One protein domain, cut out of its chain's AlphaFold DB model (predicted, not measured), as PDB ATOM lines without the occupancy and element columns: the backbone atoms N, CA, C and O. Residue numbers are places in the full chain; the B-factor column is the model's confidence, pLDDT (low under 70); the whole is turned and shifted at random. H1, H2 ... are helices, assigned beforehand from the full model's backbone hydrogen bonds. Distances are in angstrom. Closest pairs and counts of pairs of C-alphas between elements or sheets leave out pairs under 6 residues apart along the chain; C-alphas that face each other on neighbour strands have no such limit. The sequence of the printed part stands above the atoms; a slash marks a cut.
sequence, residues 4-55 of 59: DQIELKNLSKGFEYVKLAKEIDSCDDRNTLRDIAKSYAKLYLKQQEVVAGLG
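AT A GLANCE: This is residues 4 to 55 of the 59 residues of an uncharacterized protein of Euryarchaeota archaeon (UniProt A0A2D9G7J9). Two helices make an open V: the shorter H1 runs to the point of the V, a tight link turns the chain there, and the longer H2 runs back the opposite way. The helices come near each other close to the point, where H1 ends and H2 begins, and residues 4 to 10 fold back from the open end of H1, out of the plane of the V. The printed part has 52 residues with two named helices, H1 then H2, and no named strand; the class is all helix. The whole is loose, with a radius of gyration of the C-alphas of 13.5 A, and spans 41 by 27 by 18 A.

HOW THE PARTS SIT: H1, residues 11 to 25, and H2, residues 30 to 53, are close but not clearly touching, with 1 pair of C-alphas within 8 A. Their closest C-alphas are those of Ile 24 and Leu 33, 7.1 A apart. The helices stand at a shallow tilt of 31 degrees and run opposite ways, with their centres 16.8 A apart. In both helices every O i to N i+4 pair is within hydrogen-bond range.

IN THESE COORDINATES: H1 begins at C-alpha 11 at (156.355, 214.597, 131.652) and is 20.9 A long from first to last C-alpha. H2 runs from C-alpha 30 at (162.434, 187.914, 144.462) to C-alpha 53 at (176.429, 219.163, 149.446), 34.6 A in length.

THE WHOLE: The outline is only just elongated, and the two C-alphas farthest apart are those of Asp 28 and Gly 55, at 41.0 A. Residues 38 to 55, of which 38 to 53 belong to H2, stand free. The printed part has no cut, and the link from H1 to H2, 4 residues, is tight. The mean pLDDT of the printed part is 93.6, and no printed residue is under 70.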
ATOM      1  N   ASP A   4     151.101 206.207 144.263       86.00
ATOM      2  CA  ASP A   4     150.087 207.133 143.744       86.00
ATOM      3  C   ASP A   4     150.083 208.477 144.494       86.00
ATOM      4  O   ASP A   4     149.572 209.475 143.991       86.00
ATOM      5  N   GLN A   5     150.705 208.536 145.676       91.00
ATOM      6  CA  GLN A   5     150.893 209.775 146.441       91.00
ATOM      7  C   GLN A   5     152.110 210.595 145.972       91.00
ATOM      8  O   GLN A   5     152.342 211.693 146.480       91.00
ATOM      9  N   ILE A   6     152.929 210.073 145.049       88.06
ATOM     10  CA  ILE A   6     154.173 210.714 144.599       88.06
ATOM     11  C   ILE A   6     153.974 211.292 143.196       88.06
ATOM     12  O   ILE A   6     154.029 210.586 142.192       88.06
ATOM     13  N   GLU A   7     153.804 212.611 143.115       87.81
ATOM     14  CA  GLU A   7     153.572 213.291 141.841       87.81
ATOM     15  C   GLU A   7     154.871 213.707 141.133       87.81
ATOM     16  O   GLU A   7     155.712 214.436 141.667       87.81
ATOM     17  N   LEU A   8     155.001 213.312 139.864       89.19
ATOM     18  CA  LEU A   8     156.058 213.780 138.969       89.19
ATOM     19  C   LEU A   8     155.552 214.957 138.127       89.19
ATOM     20  O   LEU A   8     154.680 214.804 137.279       89.19
ATOM     21  N   LYS A   9     156.162 216.135 138.298       90.12
ATOM     22  CA  LYS A   9     155.824 217.340 137.511       90.12
ATOM     23  C   LYS A   9     156.413 217.339 136.095       90.12
ATOM     24  O   LYS A   9     155.999 218.124 135.247       90.12
ATOM     25  N   ASN A  10     157.415 216.498 135.840       93.12
ATOM     26  CA  ASN A  10     158.102 216.420 134.554       93.12
ATOM     27  C   ASN A  10     157.539 215.259 133.719       93.12
ATOM     28  O   ASN A  10     157.658 214.099 134.110       93.12
ATOM     29  N   LEU A  11     156.982 215.576 132.546       90.75
ATOM     30  CA  LEU A  11     156.355 214.597 131.652       90.75
ATOM     31  C   LEU A  11     157.318 213.480 131.211       90.75
ATOM     32  O   LEU A  11     156.949 212.307 131.226       90.75
ATOM     33  N   SER A  12     158.564 213.815 130.865       94.06
ATOM     34  CA  SER A  12     159.577 212.823 130.482       94.06
ATOM     35  C   SER A  12     159.878 211.856 131.627       94.06
ATOM     36  O   SER A  12     160.011 210.655 131.400       94.06
ATOM     37  N   LYS A  13     159.904 212.358 132.870       92.25
ATOM     38  CA  LYS A  13     160.049 211.517 134.066       92.25
ATOM     39  C   LYS A  13     158.839 210.624 134.303       92.25
ATOM     40  O   LYS A  13     159.026 209.477 134.694       92.25
ATOM     41  N   GLY A  14     157.632 211.095 133.994       93.25
ATOM     42  CA  GLY A  14     156.433 210.256 133.996       93.25
ATOM     43  C   GLY A  14     156.559 209.059 133.047       93.25
ATOM     44  O   GLY A  14     156.304 207.924 133.443       93.25
ATOM     45  N   PHE A  15     157.034 209.276 131.815       93.62
ATOM     46  CA  PHE A  15     157.255 208.178 130.866       93.62
ATOM     47  C   PHE A  15     158.361 207.207 131.299       93.62
ATOM     48  O   PHE A  15     158.223 206.000 131.099       93.62
ATOM     49  N   GLU A  16     159.460 207.710 131.869       94.12
ATOM     50  CA  GLU A  16     160.518 206.867 132.444       94.12
ATOM     51  C   GLU A  16     159.979 206.006 133.594       94.12
ATOM     52  O   GLU A  16     160.220 204.798 133.612       94.12
ATOM     53  N   TYR A  17     159.193 206.598 134.498       94.31
ATOM     54  CA  TYR A  17     158.560 205.880 135.602       94.31
ATOM     55  C   TYR A  17     157.659 204.750 135.104       94.31
ATOM     56  O   TYR A  17     157.814 203.627 135.559       94.31
ATOM     57  N   VAL A  18     156.784 204.997 134.123       94.25
ATOM     58  CA  VAL A  18     155.886 203.956 133.585       94.25
ATOM     59  C   VAL A  18     156.662 202.760 133.022       94.25
ATOM     60  O   VAL A  18     156.245 201.617 133.200       94.25
ATOM     61  N   LYS A  19     157.803 202.996 132.361       95.06
ATOM     62  CA  LYS A  19     158.658 201.909 131.854       95.06
ATOM     63  C   LYS A  19     159.240 201.077 132.996       95.06
ATOM     64  O   LYS A  19     159.144 199.856 132.951       95.06
ATOM     65  N   LEU A  20     159.800 201.743 134.007       94.00
ATOM     66  CA  LEU A  20     160.401 201.091 135.172       94.00
ATOM     67  C   LEU A  20     159.356 200.358 136.020       94.00
ATOM     68  O   LEU A  20     159.593 199.229 136.430       94.00
ATOM     69  N   ALA A  21     158.191 200.968 136.243       94.44
ATOM     70  CA  ALA A  21     157.077 200.357 136.960       94.44
ATOM     71  C   ALA A  21     156.635 199.069 136.262       94.44
ATOM     72  O   ALA A  21     156.575 198.024 136.895       94.44
ATOM     73  N   LYS A  22     156.466 199.103 134.935       95.81
ATOM     74  CA  LYS A  22     156.119 197.911 134.157       95.81
ATOM     75  C   LYS A  22     157.177 196.807 134.257       95.81
ATOM     76  O   LYS A  22     156.818 195.636 134.311       95.81
ATOM     77  N   GLU A  23     158.458 197.166 134.262       94.12
ATOM     78  CA  GLU A  23     159.556 196.208 134.437       94.12
ATOM     79  C   GLU A  23     159.501 195.547 135.821       94.12
ATOM     80  O   GLU A  23     159.566 194.320 135.912       94.12
ATOM     81  N   ILE A  24     159.292 196.342 136.875       94.38
ATOM     82  CA  ILE A  24     159.154 195.870 138.260       94.38
ATOM     83  C   ILE A  24     157.916 194.980 138.417       94.38
ATOM     84  O   ILE A  24     158.028 193.897 138.986       94.38
ATOM     85  N   ASP A  25     156.767 195.392 137.880       94.31
ATOM     86  CA  ASP A  25     155.511 194.637 137.952       94.31
ATOM     87  C   ASP A  25     155.608 193.287 137.229       94.31
ATOM     88  O   ASP A  25     154.948 192.325 137.613       94.31
ATOM     89  N   SER A  26     156.441 193.203 136.187       96.19
ATOM     90  CA  SER A  26     156.704 191.962 135.448       96.19
ATOM     91  C   SER A  26     157.832 191.101 136.034       96.19
ATOM     92  O   SER A  26     158.171 190.068 135.459       96.19
ATOM     93  N   CYS A  27     158.462 191.529 137.132       94.88
ATOM     94  CA  CYS A  27     159.612 190.845 137.711       94.88
ATOM     95  C   CYS A  27     159.180 189.800 138.750       94.88
ATOM     96  O   CYS A  27     158.824 190.134 139.877       94.88
ATOM     97  N   ASP A  28     159.295 188.519 138.397       95.69
ATOM     98  CA  ASP A  28     158.954 187.402 139.294       95.69
ATOM     99  C   ASP A  28     160.127 186.932 140.180       95.69
ATOM    100  O   ASP A  28     159.955 186.112 141.089       95.69
ATOM    101  N   ASP A  29     161.344 187.435 139.946       96.69
ATOM    102  CA  ASP A  29     162.516 187.054 140.734       96.69
ATOM    103  C   ASP A  29     162.641 187.904 142.004       96.69
ATOM    104  O   ASP A  29     163.027 189.077 142.000       96.69
ATOM    105  N   ARG A  30     162.380 187.266 143.146       95.94
ATOM    106  CA  ARG A  30     162.434 187.914 144.462       95.94
ATOM    107  C   ARG A  30     163.806 188.517 144.785       95.94
ATOM    108  O   ARG A  30     163.867 189.500 145.524       95.94
ATOM    109  N   ASN A  31     164.905 187.928 144.304       97.12
ATOM    110  CA  ASN A  31     166.238 188.474 144.570       97.12
ATOM    111  C   ASN A  31     166.451 189.785 143.809       97.12
ATOM    112  O   ASN A  31     166.880 190.763 144.414       97.12
ATOM    113  N   THR A  32     166.051 189.821 142.543       95.19
ATOM    114  CA  THR A  32     166.085 190.997 141.675       95.19
ATOM    115  C   THR A  32     165.232 192.116 142.257       95.19
ATOM    116  O   THR A  32     165.736 193.218 142.462       95.19
ATOM    117  N   LEU A  33     163.988 191.831 142.662       95.62
ATOM    118  CA  LEU A  33     163.132 192.809 143.345       95.62
ATOM    119  C   LEU A  33     163.777 193.359 144.626       95.62
ATOM    120  O   LEU A  33     163.742 194.564 144.888       95.62
ATOM    121  N   ARG A  34     164.402 192.488 145.428       96.75
ATOM    122  CA  ARG A  34     165.114 192.897 146.646       96.75
ATOM    123  C   ARG A  34     166.291 193.818 146.326       96.75
ATOM    124  O   ARG A  34     166.514 194.783 147.058       96.75
ATOM    125  N   ASP A  35     167.045 193.524 145.279       97.31
ATOM    126  CA  ASP A  35     168.223 194.298 144.901       97.31
ATOM    127  C   ASP A  35     167.835 195.644 144.271       97.31
ATOM    128  O   ASP A  35     168.450 196.663 144.592       97.31
ATOM    129  N   ILE A  36     166.744 195.686 143.498       94.75
ATOM    130  CA  ILE A  36     166.108 196.921 143.017       94.75
ATOM    131  C   ILE A  36     165.686 197.796 144.206       94.75
ATOM    132  O   ILE A  36     166.091 198.957 144.294       94.75
ATOM    133  N   ALA A  37     164.945 197.244 145.171       94.81
ATOM    134  CA  ALA A  37     164.477 197.992 146.340       94.81
ATOM    135  C   ALA A  37     165.638 198.543 147.191       94.81
ATOM    136  O   ALA A  37     165.633 199.714 147.579       94.81
ATOM    137  N   LYS A  38     166.673 197.726 147.442       96.81
ATOM    138  CA  LYS A  38     167.897 198.165 148.137       96.81
ATOM    139  C   LYS A  38     168.617 199.276 147.375       96.81
ATOM    140  O   LYS A  38     169.108 200.220 147.996       96.81
ATOM    141  N   SER A  39     168.678 199.172 146.049       96.75
ATOM    142  CA  SER A  39     169.312 200.177 145.195       96.75
ATOM    143  C   SER A  39     168.571 201.508 145.262       96.75
ATOM    144  O   SER A  39     169.212 202.528 145.498       96.75
ATOM    145  N   TYR A  40     167.237 201.513 145.163       93.62
ATOM    146  CA  TYR A  40     166.438 202.735 145.306       93.62
ATOM    147  C   TYR A  40     166.578 203.377 146.690       93.62
ATOM    148  O   TYR A  40     166.758 204.590 146.777       93.62
ATOM    149  N   ALA A  41     166.590 202.582 147.767       95.31
ATOM    150  CA  ALA A  41     166.835 203.104 149.113       95.31
ATOM    151  C   ALA A  41     168.213 203.786 149.219       95.31
ATOM    152  O   ALA A  41     168.328 204.889 149.750       95.31
ATOM    153  N   LYS A  42     169.263 203.167 148.663       97.12
ATOM    154  CA  LYS A  42     170.617 203.740 148.660       97.12
ATOM    155  C   LYS A  42     170.730 204.981 147.771       97.12
ATOM    156  O   LYS A  42     171.402 205.933 148.156       97.12
ATOM    157  N   LEU A  43     170.081 204.985 146.606       96.12
ATOM    158  CA  LEU A  43     170.037 206.141 145.707       96.12
ATOM    159  C   LEU A  43     169.366 207.342 146.373       96.12
ATOM    160  O   LEU A  43     169.886 208.447 146.263       96.12
ATOM    161  N   TYR A  44     168.274 207.126 147.110       93.69
ATOM    162  CA  TYR A  44     167.609 208.186 147.868       93.69
ATOM    163  C   TYR A  44     168.536 208.808 148.922       93.69
ATOM    164  O   TYR A  44     168.692 210.027 148.960       93.69
ATOM    165  N   LEU A  45     169.231 207.988 149.720       95.25
ATOM    166  CA  LEU A  45     170.217 208.490 150.686       95.25
ATOM    167  C   LEU A  45     171.366 209.233 149.989       95.25
ATOM    168  O   LEU A  45     171.777 210.302 150.432       95.25
ATOM    169  N   LYS A  46     171.850 208.720 148.851       95.88
ATOM    170  CA  LYS A  46     172.890 209.407 148.079       95.88
ATOM    171  C   LYS A  46     172.404 210.752 147.540       95.88
ATOM    172  O   LYS A  46     173.168 211.713 147.516       95.88
ATOM    173  N   GLN A  47     171.147 210.836 147.117       92.94
ATOM    174  CA  GLN A  47     170.537 212.089 146.698       92.94
ATOM    175  C   GLN A  47     170.486 213.089 147.856       92.94
ATOM    176  O   GLN A  47     170.804 214.251 147.633       92.94
ATOM    177  N   GLN A  48     170.164 212.652 149.077       93.50
ATOM    178  CA  GLN A  48     170.223 213.517 150.260       93.50
ATOM    179  C   GLN A  48     171.639 214.057 150.502       93.50
ATOM    180  O   GLN A  48     171.785 215.256 150.708       93.50
ATOM    181  N   GLU A  49     172.684 213.225 150.393       93.81
ATOM    182  CA  GLU A  49     174.080 213.693 150.492       93.81
ATOM    183  C   GLU A  49     174.419 214.742 149.424       93.81
ATOM    184  O   GLU A  49     175.089 215.732 149.706       93.81
ATOM    185  N   VAL A  50     173.972 214.526 148.182       94.75
ATOM    186  CA  VAL A  50     174.218 215.461 147.074       94.75
ATOM    187  C   VAL A  50     173.480 216.777 147.307       94.75
ATOM    188  O   VAL A  50     174.075 217.836 147.151       94.75
ATOM    189  N   VAL A  51     172.207 216.723 147.704       93.38
ATOM    190  CA  VAL A  51     171.388 217.905 148.010       93.38
ATOM    191  C   VAL A  51     171.976 218.684 149.190       93.38
ATOM    192  O   VAL A  51     172.108 219.903 149.098       93.38
ATOM    193  N   ALA A  52     172.414 217.995 150.246       90.19
ATOM    194  CA  ALA A  52     173.130 218.602 151.366       90.19
ATOM    195  C   ALA A  52     174.430 219.281 150.901       90.19
ATOM    196  O   ALA A  52     174.683 220.438 151.223       90.19
ATOM    197  N   GLY A  53     175.207 218.611 150.041       90.19
ATOM    198  CA  GLY A  53     176.429 219.163 149.446       90.19
ATOM    199  C   GLY A  53     176.211 220.389 148.549       90.19
ATOM    200  O   GLY A  53     177.144 221.165 148.349       90.19
ATOM    201  N   LEU A  54     174.995 220.602 148.039       91.00
ATOM    202  CA  LEU A  54     174.608 221.812 147.304       91.00
ATOM    203  C   LEU A  54     174.230 222.987 148.229       91.00
ATOM    204  O   LEU A  54     173.876 224.054 147.730       91.00
ATOM    205  N   GLY A  55     174.309 222.818 149.555       81.31
ATOM    206  CA  GLY A  55     173.972 223.850 150.539       81.31
ATOM    207  C   GLY A  55     172.469 224.012 150.784       81.31
ATOM    208  O   GLY A  55     172.043 225.047 151.286       81.31
TER     209      GLY A  55